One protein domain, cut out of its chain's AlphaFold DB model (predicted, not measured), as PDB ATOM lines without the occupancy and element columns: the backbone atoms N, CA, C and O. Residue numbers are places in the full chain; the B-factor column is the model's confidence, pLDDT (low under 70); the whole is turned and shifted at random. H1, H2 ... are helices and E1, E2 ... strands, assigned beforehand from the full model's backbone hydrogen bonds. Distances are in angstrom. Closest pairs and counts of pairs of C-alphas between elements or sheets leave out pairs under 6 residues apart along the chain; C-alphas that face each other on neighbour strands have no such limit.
ATOM      1  N   ARG A   6     -25.654 -39.868  43.738       97.88
ATOM      2  CA  ARG A   6     -26.764 -39.244  43.013       97.88
ATOM      3  C   ARG A   6     -27.856 -40.267  42.725       97.88
ATOM      4  O   ARG A   6     -27.707 -41.109  41.847       97.88
ATOM      5  N   MET A   7     -28.937 -40.225  43.493       97.75
ATOM      6  CA  MET A   7     -30.074 -41.135  43.383       97.75
ATOM      7  C   MET A   7     -31.003 -40.724  42.234       97.75
ATOM      8  O   MET A   7     -31.499 -39.600  42.197       97.75
ATOM      9  N   LYS A   8     -31.289 -41.652  41.321       97.62
ATOM     10  CA  LYS A   8     -32.212 -41.468  40.192       97.62
ATOM     11  C   LYS A   8     -33.656 -41.781  40.552       97.62
ATOM     12  O   LYS A   8     -34.548 -41.084  40.094       97.62
ATOM     13  N   THR A   9     -33.891 -42.850  41.304       97.62
ATOM     14  CA  THR A   9     -35.239 -43.301  41.669       97.62
ATOM     15  C   THR A   9     -35.184 -44.253  42.862       97.62
ATOM     16  O   THR A   9     -34.104 -44.692  43.272       97.62
ATOM     17  N   MET A  10     -36.356 -44.592  43.387       98.12
ATOM     18  CA  MET A  10     -36.552 -45.659  44.352       98.12
ATOM     19  C   MET A  10     -37.574 -46.681  43.859       98.12
ATOM     20  O   MET A  10     -38.415 -46.413  42.999       98.12
ATOM     21  N   LYS A  11     -37.502 -47.862  44.458       98.56
ATOM     22  CA  LYS A  11     -38.483 -48.927  44.360       98.56
ATOM     23  C   LYS A  11     -38.890 -49.368  45.757       98.56
ATOM     24  O   LYS A  11     -38.021 -49.600  46.597       98.56
ATOM     25  N   LEU A  12     -40.189 -49.529  45.972       98.81
ATOM     26  CA  LEU A  12     -40.754 -50.103  47.190       98.81
ATOM     27  C   LEU A  12     -41.235 -51.520  46.902       98.81
ATOM     28  O   LEU A  12     -41.900 -51.737  45.894       98.81
ATOM     29  N   ILE A  13     -40.913 -52.471  47.774       98.81
ATOM     30  CA  ILE A  13     -41.441 -53.839  47.732       98.81
ATOM     31  C   ILE A  13     -42.343 -54.035  48.942       98.81
ATOM     32  O   ILE A  13     -41.892 -53.882  50.076       98.81
ATOM     33  N   TYR A  14     -43.601 -54.397  48.708       98.81
ATOM     34  CA  TYR A  14     -44.537 -54.722  49.779       98.81
ATOM     35  C   TYR A  14     -44.046 -55.937  50.579       98.81
ATOM     36  O   TYR A  14     -43.632 -56.948  50.000       98.81
ATOM     37  N   ARG A  15     -44.128 -55.857  51.911       98.69
ATOM     38  CA  ARG A  15     -43.827 -56.979  52.812       98.69
ATOM     39  C   ARG A  15     -45.050 -57.455  53.572       98.69
ATOM     40  O   ARG A  15     -45.337 -58.651  53.557       98.69
ATOM     41  N   SER A  16     -45.767 -56.547  54.216       98.69
ATOM     42  CA  SER A  16     -46.904 -56.910  55.058       98.69
ATOM     43  C   SER A  16     -47.779 -55.713  55.386       98.69
ATOM     44  O   SER A  16     -47.354 -54.565  55.264       98.69
ATOM     45  N   GLY A  17     -48.979 -56.002  55.884       98.50
ATOM     46  CA  GLY A  17     -49.888 -54.996  56.413       98.50
ATOM     47  C   GLY A  17     -50.784 -54.367  55.353       98.50
ATOM     48  O   GLY A  17     -50.885 -54.831  54.219       98.50
ATOM     49  N   SER A  18     -51.521 -53.349  55.766       98.44
ATOM     50  CA  SER A  18     -52.389 -52.569  54.893       98.44
ATOM     51  C   SER A  18     -52.865 -51.322  55.627       98.44
ATOM     52  O   SER A  18     -52.991 -51.335  56.853       98.44
ATOM     53  N   VAL A  19     -53.213 -50.291  54.871       98.12
ATOM     54  CA  VAL A  19     -53.693 -48.997  55.359       98.12
ATOM     55  C   VAL A  19     -55.116 -48.715  54.881       98.12
ATOM     56  O   VAL A  19     -55.578 -49.246  53.864       98.12
ATOM     57  N   ARG A  20     -55.831 -47.874  55.632       97.12
ATOM     58  CA  ARG A  20     -57.144 -47.315  55.288       97.12
ATOM     59  C   ARG A  20     -57.142 -45.811  55.523       97.12
ATOM     60  O   ARG A  20     -56.646 -45.354  56.543       97.12
ATOM     61  N   CYS A  21     -57.797 -45.089  54.621       96.38
ATOM     62  CA  CYS A  21     -58.088 -43.650  54.714       96.38
ATOM     63  C   CYS A  21     -59.403 -43.301  55.436       96.38
ATOM     64  O   CYS A  21     -59.772 -42.136  55.504       96.38
ATOM     65  N   ASN A  22     -60.223 -44.300  55.772       94.62
ATOM     66  CA  ASN A  22     -61.438 -44.155  56.579       94.62
ATOM     67  C   ASN A  22     -61.983 -45.543  56.950       94.62
ATOM     68  O   ASN A  22     -61.561 -46.573  56.423       94.62
ATOM     69  N   LYS A  23     -63.001 -45.576  57.813       94.00
ATOM     70  CA  LYS A  23     -63.618 -46.825  58.300       94.00
ATOM     71  C   LYS A  23     -64.433 -47.597  57.253       94.00
ATOM     72  O   LYS A  23     -64.801 -48.740  57.515       94.00
ATOM     73  N   LYS A  24     -64.775 -46.977  56.120       94.19
ATOM     74  CA  LYS A  24     -65.674 -47.542  55.097       94.19
ATOM     75  C   LYS A  24     -64.930 -48.112  53.893       94.19
ATOM     76  O   LYS A  24     -65.524 -48.876  53.138       94.19
ATOM     77  N   THR A  25     -63.674 -47.729  53.679       95.81
ATOM     78  CA  THR A  25     -62.884 -48.204  52.542       95.81
ATOM     79  C   THR A  25     -62.259 -49.563  52.808       95.81
ATOM     80  O   THR A  25     -61.979 -49.952  53.945       95.81
ATOM     81  N   ILE A  26     -62.035 -50.293  51.718       96.75
ATOM     82  CA  ILE A  26     -61.240 -51.514  51.738       96.75
ATOM     83  C   ILE A  26     -59.784 -51.096  51.977       96.75
ATOM     84  O   ILE A  26     -59.333 -50.062  51.481       96.75
ATOM     85  N   SER A  27     -59.059 -51.869  52.784       97.69
ATOM     86  CA  SER A  27     -57.642 -51.601  53.020       97.69
ATOM     87  C   SER A  27     -56.804 -51.918  51.788       97.69
ATOM     88  O   SER A  27     -57.107 -52.837  51.029       97.69
ATOM     89  N   SER A  28     -55.725 -51.168  51.608       98.31
ATOM     90  CA  SER A  28     -54.785 -51.373  50.510       98.31
ATOM     91  C   SER A  28     -53.344 -51.234  50.983       98.31
ATOM     92  O   SER A  28     -53.108 -50.940  52.151       98.31
ATOM     93  N   TYR A  29     -52.371 -51.470  50.108       98.62
ATOM     94  CA  TYR A  29     -50.960 -51.362  50.484       98.62
ATOM     95  C   TYR A  29     -50.473 -49.913  50.407       98.62
ATOM     96  O   TYR A  29     -49.694 -49.486  51.256       98.62
ATOM     97  N   TRP A  30     -50.970 -49.159  49.419       98.50
ATOM     98  CA  TRP A  30     -50.341 -47.910  48.969       98.50
ATOM     99  C   TRP A  30     -51.263 -46.689  48.922       98.50
ATOM    100  O   TRP A  30     -50.824 -45.601  48.550       98.50
ATOM    101  N   GLY A  31     -52.554 -46.837  49.217       97.44
ATOM    102  CA  GLY A  31     -53.502 -45.746  49.014       97.44
ATOM    103  C   GLY A  31     -54.884 -45.965  49.616       97.44
ATOM    104  O   GLY A  31     -55.066 -46.682  50.601       97.44
ATOM    105  N   CYS A  32     -55.868 -45.317  48.999       97.12
ATOM    106  CA  CYS A  32     -57.229 -45.219  49.500       97.12
ATOM    107  C   CYS A  32     -58.225 -45.638  48.421       97.12
ATOM    108  O   CYS A  32     -58.422 -44.913  47.454       97.12
ATOM    109  N   THR A  33     -58.965 -46.728  48.638       96.69
ATOM    110  CA  THR A  33     -59.968 -47.218  47.673       96.69
ATOM    111  C   THR A  33     -61.262 -46.382  47.643       96.69
ATOM    112  O   THR A  33     -62.313 -46.872  47.229       96.69
ATOM    113  N   ASN A  34     -61.247 -45.151  48.163       95.69
ATOM    114  CA  ASN A  34     -62.384 -44.242  48.038       95.69
ATOM    115  C   ASN A  34     -62.465 -43.770  46.581       95.69
ATOM    116  O   ASN A  34     -61.466 -43.321  46.026       95.69
ATOM    117  N   ALA A  35     -63.661 -43.811  45.990       94.81
ATOM    118  CA  ALA A  35     -63.888 -43.428  44.596       94.81
ATOM    119  C   ALA A  35     -63.357 -42.026  44.236       94.81
ATOM    120  O   ALA A  35     -62.975 -41.803  43.090       94.81
ATOM    121  N   ALA A  36     -63.274 -41.100  45.200       94.00
ATOM    122  CA  ALA A  36     -62.703 -39.769  44.997       94.00
ATOM    123  C   ALA A  36     -61.217 -39.781  44.586       94.00
ATOM    124  O   ALA A  36     -60.755 -38.823  43.968       94.00
ATOM    125  N   TYR A  37     -60.474 -40.843  44.912       94.75
ATOM    126  CA  TYR A  37     -59.060 -40.985  44.564       94.75
ATOM    127  C   TYR A  37     -58.821 -41.855  43.325       94.75
ATOM    128  O   TYR A  37     -57.702 -41.874  42.820       94.75
ATOM    129  N   GLY A  38     -59.843 -42.527  42.782       95.06
ATOM    130  CA  GLY A  38     -59.657 -43.461  41.667       95.06
ATOM    131  C   GLY A  38     -58.631 -44.536  42.030       95.06
ATOM    132  O   GLY A  38     -58.768 -45.142  43.080       95.06
ATOM    133  N   GLU A  39     -57.604 -44.725  41.195       95.81
ATOM    134  CA  GLU A  39     -56.443 -45.603  41.457       95.81
ATOM    135  C   GLU A  39     -55.197 -44.821  41.915       95.81
ATOM    136  O   GLU A  39     -54.062 -45.275  41.755       95.81
ATOM    137  N   ASN A  40     -55.377 -43.601  42.430       98.06
ATOM    138  CA  ASN A  40     -54.247 -42.815  42.901       98.06
ATOM    139  C   ASN A  40     -53.641 -43.428  44.167       98.06
ATOM    140  O   ASN A  40     -54.321 -43.777  45.133       98.06
ATOM    141  N   LEU A  41     -52.317 -43.454  44.193       98.56
ATOM    142  CA  LEU A  41     -51.524 -43.850  45.341       98.56
ATOM    143  C   LEU A  41     -51.361 -42.664  46.299       98.56
ATOM    144  O   LEU A  41     -51.456 -41.499  45.906       98.56
ATOM    145  N   MET A  42     -51.098 -42.973  47.566       98.00
ATOM    146  CA  MET A  42     -50.871 -42.004  48.644       98.00
ATOM    147  C   MET A  42     -49.571 -42.275  49.407       98.00
ATOM    148  O   MET A  42     -49.381 -41.745  50.491       98.00
ATOM    149  N   THR A  43     -48.677 -43.107  48.878       98.44
ATOM    150  CA  THR A  43     -47.367 -43.362  49.490       98.44
ATOM    151  C   THR A  43     -46.357 -42.333  49.000       98.44
ATOM    152  O   THR A  43     -45.964 -42.377  47.832       98.44
ATOM    153  N   ILE A  44     -45.960 -41.412  49.879       98.44
ATOM    154  CA  ILE A  44     -45.074 -40.284  49.573       98.44
ATOM    155  C   ILE A  44     -43.729 -40.505  50.258       98.44
ATOM    156  O   ILE A  44     -43.678 -40.770  51.450       98.44
ATOM    157  N   ILE A  45     -42.635 -40.385  49.521       98.50
ATOM    158  CA  ILE A  45     -41.280 -40.429  50.059       98.50
ATOM    159  C   ILE A  45     -40.768 -38.997  50.182       98.50
ATOM    160  O   ILE A  45     -40.724 -38.268  49.185       98.50
ATOM    161  N   THR A  46     -40.340 -38.609  51.377       98.38
ATOM    162  CA  THR A  46     -39.842 -37.264  51.678       98.38
ATOM    163  C   THR A  46     -38.394 -37.285  52.161       98.38
ATOM    164  O   THR A  46     -37.837 -38.332  52.511       98.38
ATOM    165  N   ASP A  47     -37.771 -36.108  52.177       97.06
ATOM    166  CA  ASP A  47     -36.602 -35.867  53.022       97.06
ATOM    167  C   ASP A  47     -37.008 -35.664  54.497       97.06
ATOM    168  O   ASP A  47     -38.184 -35.757  54.854       97.06
ATOM    169  N   ALA A  48     -36.021 -35.401  55.357       96.94
ATOM    170  CA  ALA A  48     -36.214 -35.189  56.793       96.94
ATOM    171  C   ALA A  48     -36.993 -33.907  57.154       96.94
ATOM    172  O   ALA A  48     -37.375 -33.738  58.304       96.94
ATOM    173  N   ASN A  49     -37.207 -32.997  56.197       96.31
ATOM    174  CA  ASN A  49     -38.021 -31.793  56.373       96.31
ATOM    175  C   ASN A  49     -39.408 -31.969  55.734       96.31
ATOM    176  O   ASN A  49     -40.021 -30.981  55.330       96.31
ATOM    177  N   GLU A  50     -39.853 -33.218  55.555       96.44
ATOM    178  CA  GLU A  50     -41.149 -33.578  54.966       96.44
ATOM    179  C   GLU A  50     -41.341 -33.052  53.534       96.44
ATOM    180  O   GLU A  50     -42.452 -33.014  52.996       96.44
ATOM    181  N   LYS A  51     -40.252 -32.683  52.849       96.19
ATOM    182  CA  LYS A  51     -40.328 -32.258  51.456       96.19
ATOM    183  C   LYS A  51     -40.403 -33.481  50.556       96.19
ATOM    184  O   LYS A  51     -39.497 -34.315  50.554       96.19
ATOM    185  N   ALA A  52     -41.459 -33.563  49.749       96.88
ATOM    186  CA  ALA A  52     -41.650 -34.652  48.797       96.88
ATOM    187  C   ALA A  52     -40.473 -34.779  47.812       96.88
ATOM    188  O   ALA A  52     -40.053 -33.807  47.177       96.88
ATOM    189  N   ILE A  53     -39.970 -36.007  47.690       97.31
ATOM    190  CA  ILE A  53     -38.918 -36.428  46.761       97.31
ATOM    191  C   ILE A  53     -39.499 -37.368  45.703       97.31
ATOM    192  O   ILE A  53     -39.238 -37.179  44.514       97.31
ATOM    193  N   LEU A  54     -40.275 -38.376  46.124       98.00
ATOM    194  CA  LEU A  54     -40.969 -39.306  45.232       98.00
ATOM    195  C   LEU A  54     -42.430 -39.505  45.682       98.00
ATOM    196  O   LEU A  54     -42.665 -39.767  46.855       98.00
ATOM    197  N   PRO A  55     -43.412 -39.419  44.773       97.50
ATOM    198  CA  PRO A  55     -43.240 -38.966  43.397       97.50
ATOM    199  C   PRO A  55     -42.773 -37.491  43.360       97.50
ATOM    200  O   PRO A  55     -42.909 -36.773  44.356       97.50
ATOM    201  N   PRO A  56     -42.200 -37.026  42.241       94.81
ATOM    202  CA  PRO A  56     -41.858 -35.618  42.067       94.81
ATOM    203  C   PRO A  56     -43.073 -34.704  42.246       94.81
ATOM    204  O   PRO A  56     -44.206 -35.098  41.965       94.81
ATOM    205  N   ALA A  57     -42.839 -33.467  42.686       92.88
ATOM    206  CA  ALA A  57     -43.908 -32.528  43.023       92.88
ATOM    207  C   ALA A  57     -44.873 -32.256  41.854       92.88
ATOM    208  O   ALA A  57     -46.058 -32.037  42.082       92.88
ATOM    209  N   GLU A  58     -44.394 -32.308  40.611       93.75
ATOM    210  CA  GLU A  58     -45.216 -32.141  39.411       93.75
ATOM    211  C   GLU A  58     -46.218 -33.285  39.164       93.75
ATOM    212  O   GLU A  58     -47.215 -33.082  38.472       93.75
ATOM    213  N   ASP A  59     -45.989 -34.464  39.750       95.00
ATOM    214  CA  ASP A  59     -46.895 -35.613  39.651       95.00
ATOM    215  C   ASP A  59     -47.933 -35.624  40.792       95.00
ATOM    216  O   ASP A  59     -48.924 -36.363  40.734       95.00
ATOM    217  N   LEU A  60     -47.720 -34.814  41.838       95.81
ATOM    218  CA  LEU A  60     -48.595 -34.747  43.003       95.81
ATOM    219  C   LEU A  60     -49.867 -33.949  42.714       95.81
ATOM    220  O   LEU A  60     -49.857 -32.775  42.346       95.81
ATOM    221  N   LYS A  61     -51.004 -34.574  43.003       95.12
ATOM    222  CA  LYS A  61     -52.314 -33.938  43.124       95.12
ATOM    223  C   LYS A  61     -52.661 -33.851  44.602       95.12
ATOM    224  O   LYS A  61     -53.304 -34.749  45.155       95.12
ATOM    225  N   ARG A  62     -52.221 -32.755  45.229       92.25
ATOM    226  CA  ARG A  62     -52.303 -32.529  46.680       92.25
ATOM    227  C   ARG A  62     -51.506 -33.611  47.417       92.25
ATOM    228  O   ARG A  62     -50.289 -33.540  47.416       92.25
ATOM    229  N   HIS A  63     -52.166 -34.628  47.958       95.81
ATOM    230  CA  HIS A  63     -51.562 -35.725  48.719       95.81
ATOM    231  C   HIS A  63     -51.736 -37.101  48.057       95.81
ATOM    232  O   HIS A  63     -51.713 -38.137  48.718       95.81
ATOM    233  N   SER A  64     -51.972 -37.123  46.746       97.94
ATOM    234  CA  SER A  64     -52.144 -38.353  45.969       97.94
ATOM    235  C   SER A  64     -51.545 -38.207  44.574       97.94
ATOM    236  O   SER A  64     -51.373 -37.088  44.094       97.94
ATOM    237  N   TYR A  65     -51.240 -39.311  43.903       98.44
ATOM    238  CA  TYR A  65     -50.663 -39.305  42.557       98.44
ATOM    239  C   TYR A  65     -51.065 -40.552  41.778       98.44
ATOM    240  O   TYR A  65     -51.418 -41.570  42.364       98.44
ATOM    241  N   SER A  66     -50.975 -40.491  40.452       97.69
ATOM    242  CA  SER A  66     -51.072 -41.691  39.620       97.69
ATOM    243  C   SER A  66     -49.675 -42.181  39.266       97.69
ATOM    244  O   SER A  66     -48.798 -41.379  38.948       97.69
ATOM    245  N   LEU A  67     -49.484 -43.498  39.291       97.25
ATOM    246  CA  LEU A  67     -48.270 -44.150  38.823       97.25
ATOM    247  C   LEU A  67     -48.649 -45.162  37.728       97.25
ATOM    248  O   LEU A  67     -49.242 -46.195  38.041       97.25
ATOM    249  N   PRO A  68     -48.362 -44.881  36.443       95.75
ATOM    250  CA  PRO A  68     -48.798 -45.733  35.338       95.75
ATOM    251  C   PRO A  68     -48.373 -47.196  35.497       95.75
ATOM    252  O   PRO A  68     -47.197 -47.486  35.699       95.75
ATOM    253  N   GLY A  69     -49.334 -48.117  35.373       96.94
ATOM    254  CA  GLY A  69     -49.116 -49.560  35.539       96.94
ATOM    255  C   GLY A  69     -49.217 -50.066  36.981       96.94
ATOM    256  O   GLY A  69     -49.144 -51.273  37.192       96.94
ATOM    257  N   TYR A  70     -49.430 -49.176  37.953       98.19
ATOM    258  CA  TYR A  70     -49.554 -49.514  39.367       98.19
ATOM    259  C   TYR A  70     -50.924 -49.118  39.915       98.19
ATOM    260  O   TYR A  70     -51.597 -48.231  39.393       98.19
ATOM    261  N   HIS A  71     -51.326 -49.807  40.974       97.75
ATOM    262  CA  HIS A  71     -52.599 -49.633  41.661       97.75
ATOM    263  C   HIS A  71     -52.422 -49.918  43.158       97.75
ATOM    264  O   HIS A  71     -51.344 -50.298  43.623       97.75
ATOM    265  N   HIS A  72     -53.490 -49.770  43.938       98.19
ATOM    266  CA  HIS A  72     -53.426 -49.788  45.405       98.19
ATOM    267  C   HIS A  72     -52.829 -51.057  46.050       98.19
ATOM    268  O   HIS A  72     -52.396 -51.017  47.204       98.19
ATOM    269  N   ASN A  73     -52.811 -52.179  45.324       98.25
ATOM    270  CA  ASN A  73     -52.396 -53.501  45.807       98.25
ATOM    271  C   ASN A  73     -51.255 -54.111  44.975       98.25
ATOM    272  O   ASN A  73     -51.022 -55.318  45.049       98.25
ATOM    273  N   SER A  74     -50.553 -53.315  44.165       98.62
ATOM    274  CA  SER A  74     -49.343 -53.781  43.476       98.62
ATOM    275  C   SER A  74     -48.315 -54.291  44.496       98.62
ATOM    276  O   SER A  74     -48.188 -53.738  45.581       98.62
ATOM    277  N   THR A  75     -47.575 -55.357  44.204       98.56
ATOM    278  CA  THR A  75     -46.589 -55.911  45.160       98.56
ATOM    279  C   THR A  75     -45.276 -55.129  45.191       98.56
ATOM    280  O   THR A  75     -44.462 -55.306  46.095       98.56
ATOM    281  N   GLU A  76     -45.083 -54.236  44.229       98.62
ATOM    282  CA  GLU A  76     -44.003 -53.265  44.198       98.62
ATOM    283  C   GLU A  76     -44.495 -51.941  43.621       98.62
ATOM    284  O   GLU A  76     -45.495 -51.915  42.908       98.62
ATOM    285  N   LEU A  77     -43.777 -50.862  43.921       98.69
ATOM    286  CA  LEU A  77     -43.905 -49.562  43.270       98.69
ATOM    287  C   LEU A  77     -42.532 -49.161  42.742       98.69
ATOM    288  O   LEU A  77     -41.603 -48.989  43.531       98.69
ATOM    289  N   VAL A  78     -42.395 -48.993  41.427       98.06
ATOM    290  CA  VAL A  78     -41.177 -48.441  40.816       98.06
ATOM    291  C   VAL A  78     -41.465 -47.018  40.379       98.06
ATOM    292  O   VAL A  78     -42.220 -46.788  39.436       98.06
ATOM    293  N   PHE A  79     -40.852 -46.056  41.060       97.75
ATOM    294  CA  PHE A  79     -41.001 -44.660  40.684       97.75
ATOM    295  C   PHE A  79     -40.221 -44.364  39.402       97.75
ATOM    296  O   PHE A  79     -39.183 -44.974  39.115       97.75
ATOM    297  N   ARG A  80     -40.696 -43.392  38.621       94.62
ATOM    298  CA  ARG A  80     -39.944 -42.908  37.460       94.62
ATOM    299  C   ARG A  80     -38.636 -42.247  37.894       94.62
ATOM    300  O   ARG A  80     -38.520 -41.735  39.005       94.62
ATOM    301  N   ASN A  81     -37.674 -42.200  36.979       96.06
ATOM    302  CA  ASN A  81     -36.433 -41.476  37.214       96.06
ATOM    303  C   ASN A  81     -36.699 -39.977  37.412       96.06
ATOM    304  O   ASN A  81     -37.455 -39.353  36.661       96.06
ATOM    305  N   LEU A  82     -36.019 -39.406  38.401       95.69
ATOM    306  CA  LEU A  82     -35.876 -37.971  38.571       95.69
ATOM    307  C   LEU A  82     -35.145 -37.397  37.356       95.69
ATOM    308  O   LEU A  82     -34.114 -37.926  36.939       95.69
ATOM    309  N   VAL A  83     -35.656 -36.284  36.824       94.31
ATOM    310  CA  VAL A  83     -34.987 -35.536  35.746       94.31
ATOM    311  C   VAL A  83     -33.597 -35.089  36.203       94.31
ATOM    312  O   VAL A  83     -32.628 -35.200  35.459       94.31
ATOM    313  N   ASN A  84     -33.503 -34.650  37.461       95.00
ATOM    314  CA  ASN A  84     -32.257 -34.307  38.129       95.00
ATOM    315  C   ASN A  84     -32.040 -35.271  39.303       95.00
ATOM    316  O   ASN A  84     -32.747 -35.156  40.305       95.00
ATOM    317  N   PRO A  85     -31.076 -36.203  39.214       96.56
ATOM    318  CA  PRO A  85     -30.796 -37.133  40.301       96.56
ATOM    319  C   PRO A  85     -30.437 -36.410  41.599       96.56
ATOM    320  O   PRO A  85     -29.612 -35.489  41.592       96.56
ATOM    321  N   LEU A  86     -31.057 -36.843  42.696       96.56
ATOM    322  CA  LEU A  86     -30.936 -36.254  44.024       96.56
ATOM    323  C   LEU A  86     -29.598 -36.640  44.656       96.56
ATOM    324  O   LEU A  86     -29.307 -37.822  44.826       96.56
ATOM    325  N   SER A  87     -28.801 -35.654  45.054       97.56
ATOM    326  CA  SER A  87     -27.610 -35.902  45.866       97.56
ATOM    327  C   SER A  87     -28.024 -36.316  47.275       97.56
ATOM    328  O   SER A  87     -28.626 -35.525  47.997       97.56
ATOM    329  N   VAL A  88     -27.690 -37.544  47.662       97.12
ATOM    330  CA  VAL A  88     -27.937 -38.075  49.004       97.12
ATOM    331  C   VAL A  88     -26.629 -38.461  49.679       97.12
ATOM    332  O   VAL A  88     -25.674 -38.885  49.022       97.12
ATOM    333  N   SER A  89     -26.595 -38.344  51.003       97.38
ATOM    334  CA  SER A  89     -25.484 -38.815  51.832       97.38
ATOM    335  C   SER A  89     -25.837 -40.124  52.538       97.38
ATOM    336  O   SER A  89     -26.999 -40.408  52.828       97.38
ATOM    337  N   SER A  90     -24.827 -40.932  52.852       96.38
ATOM    338  CA  SER A  90     -24.981 -42.028  53.809       96.38
ATOM    339  C   SER A  90     -25.473 -41.472  55.148       96.38
ATOM    340  O   SER A  90     -25.112 -40.362  55.537       96.38
ATOM    341  N   ASN A  91     -26.342 -42.225  55.817       94.81
ATOM    342  CA  ASN A  91     -27.082 -41.844  57.019       94.81
ATOM    343  C   ASN A  91     -28.061 -40.671  56.856       94.81
ATOM    344  O   ASN A  91     -28.693 -40.288  57.834       94.81
ATOM    345  N   GLN A  92     -28.265 -40.144  55.644       96.19
ATOM    346  CA  GLN A  92     -29.348 -39.192  55.404       96.19
ATOM    347  C   GLN A  92     -30.698 -39.868  55.652       96.19
ATOM    348  O   GLN A  92     -30.976 -40.935  55.089       96.19
ATOM    349  N   GLU A  93     -31.522 -39.256  56.491       97.12
ATOM    350  CA  GLU A  93     -32.882 -39.709  56.749       97.12
ATOM    351  C   GLU A  93     -33.783 -39.438  55.542       97.12
ATOM    352  O   GLU A  93     -33.668 -38.419  54.856       97.12
ATOM    353  N   MET A  94     -34.663 -40.398  55.281       97.25
ATOM    354  CA  MET A  94     -35.779 -40.281  54.357       97.25
ATOM    355  C   MET A  94     -36.975 -40.955  55.007       97.25
ATOM    356  O   MET A  94     -36.805 -41.936  55.734       97.25
ATOM    357  N   GLN A  95     -38.161 -40.435  54.732       98.31
ATOM    358  CA  GLN A  95     -39.391 -40.878  55.376       98.31
ATOM    359  C   GLN A  95     -40.375 -41.351  54.312       98.31
ATOM    360  O   GLN A  95     -40.336 -40.889  53.169       98.31
ATOM    361  N   ILE A  96     -41.236 -42.295  54.681       98.44
ATOM    362  CA  ILE A  96     -42.351 -42.746  53.851       98.44
ATOM    363  C   ILE A  96     -43.623 -42.389  54.600       98.44
ATOM    364  O   ILE A  96     -43.847 -42.874  55.704       98.44
ATOM    365  N   TRP A  97     -44.446 -41.569  53.972       98.38
ATOM    366  CA  TRP A  97     -45.677 -41.053  54.528       98.38
ATOM    367  C   TRP A  97     -46.894 -41.598  53.798       98.38
ATOM    368  O   TRP A  97     -46.869 -41.862  52.589       98.38
ATOM    369  N   TYR A  98     -47.994 -41.691  54.537       98.31
ATOM    370  CA  TYR A  98     -49.317 -41.781  53.948       98.31
ATOM    371  C   TYR A  98     -49.830 -40.372  53.642       98.31
ATOM    372  O   TYR A  98     -49.730 -39.479  54.470       98.31
ATOM    373  N   GLY A  99     -50.393 -40.142  52.460       97.94
ATOM    374  CA  GLY A  99     -50.619 -38.790  51.952       97.94
ATOM    375  C   GLY A  99     -51.476 -37.902  52.856       97.94
ATOM    376  O   GLY A  99     -51.186 -36.721  52.995       97.94
ATOM    377  N   GLN A 100     -52.522 -38.449  53.480       97.69
ATOM    378  CA  GLN A 100     -53.363 -37.674  54.403       97.69
ATOM    379  C   GLN A 100     -52.633 -37.280  55.691       97.69
ATOM    380  O   GLN A 100     -52.904 -36.205  56.206       97.69
ATOM    381  N   ASP A 101     -51.730 -38.135  56.166       97.69
ATOM    382  CA  ASP A 101     -50.884 -37.901  57.343       97.69
ATOM    383  C   ASP A 101     -49.804 -36.856  57.004       97.69
ATOM    384  O   ASP A 101     -49.700 -35.822  57.651       97.69
ATOM    385  N   TRP A 102     -49.152 -37.002  55.841       98.00
ATOM    386  CA  TRP A 102     -48.166 -36.042  55.319       98.00
ATOM    387  C   TRP A 102     -48.657 -34.585  55.258       98.00
ATOM    388  O   TRP A 102     -47.873 -33.657  55.419       98.00
ATOM    389  N   VAL A 103     -49.943 -34.363  54.968       96.69
ATOM    390  CA  VAL A 103     -50.521 -33.010  54.863       96.69
ATOM    391  C   VAL A 103     -51.370 -32.616  56.072       96.69
ATOM    392  O   VAL A 103     -52.093 -31.621  55.976       96.69
ATOM    393  N   ASP A 104     -51.340 -33.405  57.151       96.19
ATOM    394  CA  ASP A 104     -52.160 -33.225  58.359       96.19
ATOM    395  C   ASP A 104     -53.652 -33.001  58.012       96.19
ATOM    396  O   ASP A 104     -54.317 -32.026  58.379       96.19
ATOM    397  N   GLY A 105     -54.175 -33.870  57.139       94.25
ATOM    398  CA  GLY A 105     -55.396 -33.624  56.380       94.25
ATOM    399  C   GLY A 105     -56.306 -34.837  56.259       94.25
ATOM    400  O   GLY A 105     -56.223 -35.620  55.312       94.25
ATOM    401  N   GLY A 106     -57.303 -34.906  57.143       89.75
ATOM    402  CA  GLY A 106     -58.360 -35.919  57.064       89.75
ATOM    403  C   GLY A 106     -57.897 -37.305  57.504       89.75
ATOM    404  O   GLY A 106     -58.317 -38.291  56.917       89.75
ATOM    405  N   GLU A 107     -57.030 -37.363  58.511       92.94
ATOM    406  CA  GLU A 107     -56.399 -38.595  58.998       92.94
ATOM    407  C   GLU A 107     -57.052 -39.220  60.242       92.94
ATOM    408  O   GLU A 107     -56.720 -40.336  60.632       92.94
ATOM    409  N   LYS A 108     -58.020 -38.534  60.862       94.88
ATOM    410  CA  LYS A 108     -58.629 -38.935  62.148       94.88
ATOM    411  C   LYS A 108     -59.246 -40.334  62.152       94.88
ATOM    412  O   LYS A 108     -59.424 -40.922  63.217       94.88
ATOM    413  N   ASP A 109     -59.666 -40.828  60.996       95.94
ATOM    414  CA  ASP A 109     -60.265 -42.147  60.822       95.94
ATOM    415  C   ASP A 109     -59.416 -43.087  59.956       95.94
ATOM    416  O   ASP A 109     -59.904 -44.145  59.538       95.94
ATOM    417  N   ASN A 110     -58.143 -42.737  59.756       97.50
ATOM    418  CA  ASN A 110     -57.154 -43.617  59.162       97.50
ATOM    419  C   ASN A 110     -56.793 -44.749  60.125       97.50
ATOM    420  O   ASN A 110     -56.932 -44.646  61.346       97.50
ATOM    421  N   SER A 111     -56.348 -45.871  59.567       97.94
ATOM    422  CA  SER A 111     -55.896 -47.009  60.368       97.94
ATOM    423  C   SER A 111     -54.988 -47.930  59.569       97.94
ATOM    424  O   SER A 111     -55.061 -47.963  58.338       97.94
ATOM    425  N   GLY A 112     -54.218 -48.742  60.288       97.69
ATOM    426  CA  GLY A 112     -53.334 -49.741  59.709       97.69
ATOM    427  C   GLY A 112     -51.927 -49.216  59.456       97.69
ATOM    428  O   GLY A 112     -51.616 -48.061  59.722       97.69
ATOM    429  N   GLU A 113     -51.082 -50.107  58.963       98.06
ATOM    430  CA  GLU A 113     -49.664 -49.881  58.706       98.06
ATOM    431  C   GLU A 113     -49.249 -50.808  57.561       98.06
ATOM    432  O   GLU A 113     -49.740 -51.939  57.476       98.06
ATOM    433  N   THR A 114     -48.354 -50.341  56.691       98.31
ATOM    434  CA  THR A 114     -47.733 -51.154  55.639       98.31
ATOM    435  C   THR A 114     -46.221 -51.175  55.851       98.31
ATOM    436  O   THR A 114     -45.591 -50.122  55.921       98.31
ATOM    437  N   CYS A 115     -45.625 -52.367  55.889       98.69
ATOM    438  CA  CYS A 115     -44.175 -52.550  55.950       98.69
ATOM    439  C   CYS A 115     -43.613 -52.829  54.550       98.69
ATOM    440  O   CYS A 115     -44.210 -53.582  53.770       98.69
ATOM    441  N   VAL A 116     -42.452 -52.249  54.239       98.69
ATOM    442  CA  VAL A 116     -41.864 -52.286  52.893       98.69
ATOM    443  C   VAL A 116     -40.349 -52.409  52.935       98.69
ATOM    444  O   VAL A 116     -39.711 -51.897  53.854       98.69
ATOM    445  N   ASP A 117     -39.778 -52.996  51.887       98.69
ATOM    446  CA  ASP A 117     -38.355 -52.830  51.592       98.69
ATOM    447  C   ASP A 117     -38.156 -51.704  50.584       98.69
ATOM    448  O   ASP A 117     -38.933 -51.552  49.637       98.69
ATOM    449  N   VAL A 118     -37.072 -50.952  50.759       98.38
ATOM    450  CA  VAL A 118     -36.733 -49.798  49.923       98.38
ATOM    451  C   VAL A 118     -35.435 -50.068  49.176       98.38
ATOM    452  O   VAL A 118     -34.401 -50.359  49.778       98.38
ATOM    453  N   TYR A 119     -35.471 -49.914  47.856       98.25
ATOM    454  CA  TYR A 119     -34.302 -49.995  46.987       98.25
ATOM    455  C   TYR A 119     -34.107 -48.658  46.286       98.25
ATOM    456  O   TYR A 119     -35.043 -48.130  45.697       98.25
ATOM    457  N   ALA A 120     -32.892 -48.121  46.309       97.62
ATOM    458  CA  ALA A 120     -32.543 -46.888  45.612       97.62
ATOM    459  C   ALA A 120     -31.609 -47.189  44.433       97.62
ATOM    460  O   ALA A 120     -30.653 -47.956  44.566       97.62
ATOM    461  N   TRP A 121     -31.877 -46.569  43.285       97.81
ATOM    462  CA  TRP A 121     -31.031 -46.647  42.097       97.81
ATOM    463  C   TRP A 121     -30.220 -45.362  41.958       97.81
ATOM    464  O   TRP A 121     -30.783 -44.269  41.989       97.81
ATOM    465  N   TYR A 122     -28.905 -45.490  41.807       96.94
ATOM    466  CA  TYR A 122     -27.966 -44.369  41.730       96.94
ATOM    467  C   TYR A 122     -27.391 -44.237  40.312       96.94
ATOM    468  O   TYR A 122     -27.510 -45.155  39.499       96.94
ATOM    469  N   GLU A 123     -26.806 -43.079  40.007       94.31
ATOM    470  CA  GLU A 123     -25.838 -42.929  38.908       94.31
ATOM    471  C   GLU A 123     -24.638 -43.871  39.048       94.31
ATOM    472  O   GLU A 123     -24.192 -44.124  40.195       94.31
TER     473      GLU A 123
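Overview. This is residues 6 to 123 of the 123 residues of an uncharacterized protein of Pocillopora damicornis (UniProt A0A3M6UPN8). A long, twisted ribbon of two antiparallel strands, E1 and E7, runs along much of the domain, with the short strands E4 and E5 on the free side of E1. A smaller sheet of E3, E2 and E6 lies over the ribbon, with the short helix H1 over its face turned away from E1, and long loops make up much of the rest. The printed part has 118 residues, with seven named strands and one named helix in the order E1 E2 E3 E4 E5 E6 H1 E7; the class is mostly strand, though under half of the residues are in named elements. The smaller sheet has the order E3 - E2 - E6, all antiparallel. The whole is compact, with a radius of gyration of the C-alphas of 13.8 A, and elongated, spanning 43 by 27 by 26 A.

Arrangement. The branched sheet has E1, residues 6 to 20, with three antiparallel neighbours. E7, residues 111 to 122, lies on one side of it at 161 degrees, with N 11 and O 119 2.8 A apart, within hydrogen-bond range. E4, residues 76 to 78, and E5, residues 86 to 88, lie on the other side, beside residues 11 to 14 and 6 to 7. N 12 and O 77 are 2.9 A apart and N 7 and O 86 2.8 A, both within hydrogen-bond range. E1 bends by 94 degrees at residue 17. In the second sheet E2, residues 43 to 47, is the inner strand. It forms a hairpin with E3, residues 52 to 54, where N 45 and O 54 are 2.7 A apart, and pairs with E6, residues 94 to 98, where N 97 and O 44 are 2.8 A apart; both are within hydrogen-bond range. The closest C-alphas of E1 and E3, those of Met 10 and Leu 54, are 7.8 A apart. E6 and E7 are apart. H1, residues 99 to 102, is on the second sheet, over E2, at a height over the sheet of 8.2 A. It is too short for an O i to N i+4 pair, and its one O i to N i+3 pair is not within range.

Along the chain. E1 starts at C-alpha 6 (-26.764, -39.244, 43.013) and is 33.7 A long. E2 and E6 are each 13.6 A long, while E3, E4, E5 and H1 are shorter. E7, also 33.7 A, ends at C-alpha 122 (-27.966, -44.369, 41.730).

Size, cuts and confidence. The C-alphas of Lys 24 and Glu 123, the two farthest apart, are 43.2 A apart. The printed part has no cut. The links E1 to E2, residues 21 to 42, and E3 to E4, residues 55 to 75, are long. Mean pLDDT of the printed part is 96.9, and no printed residue is under 70.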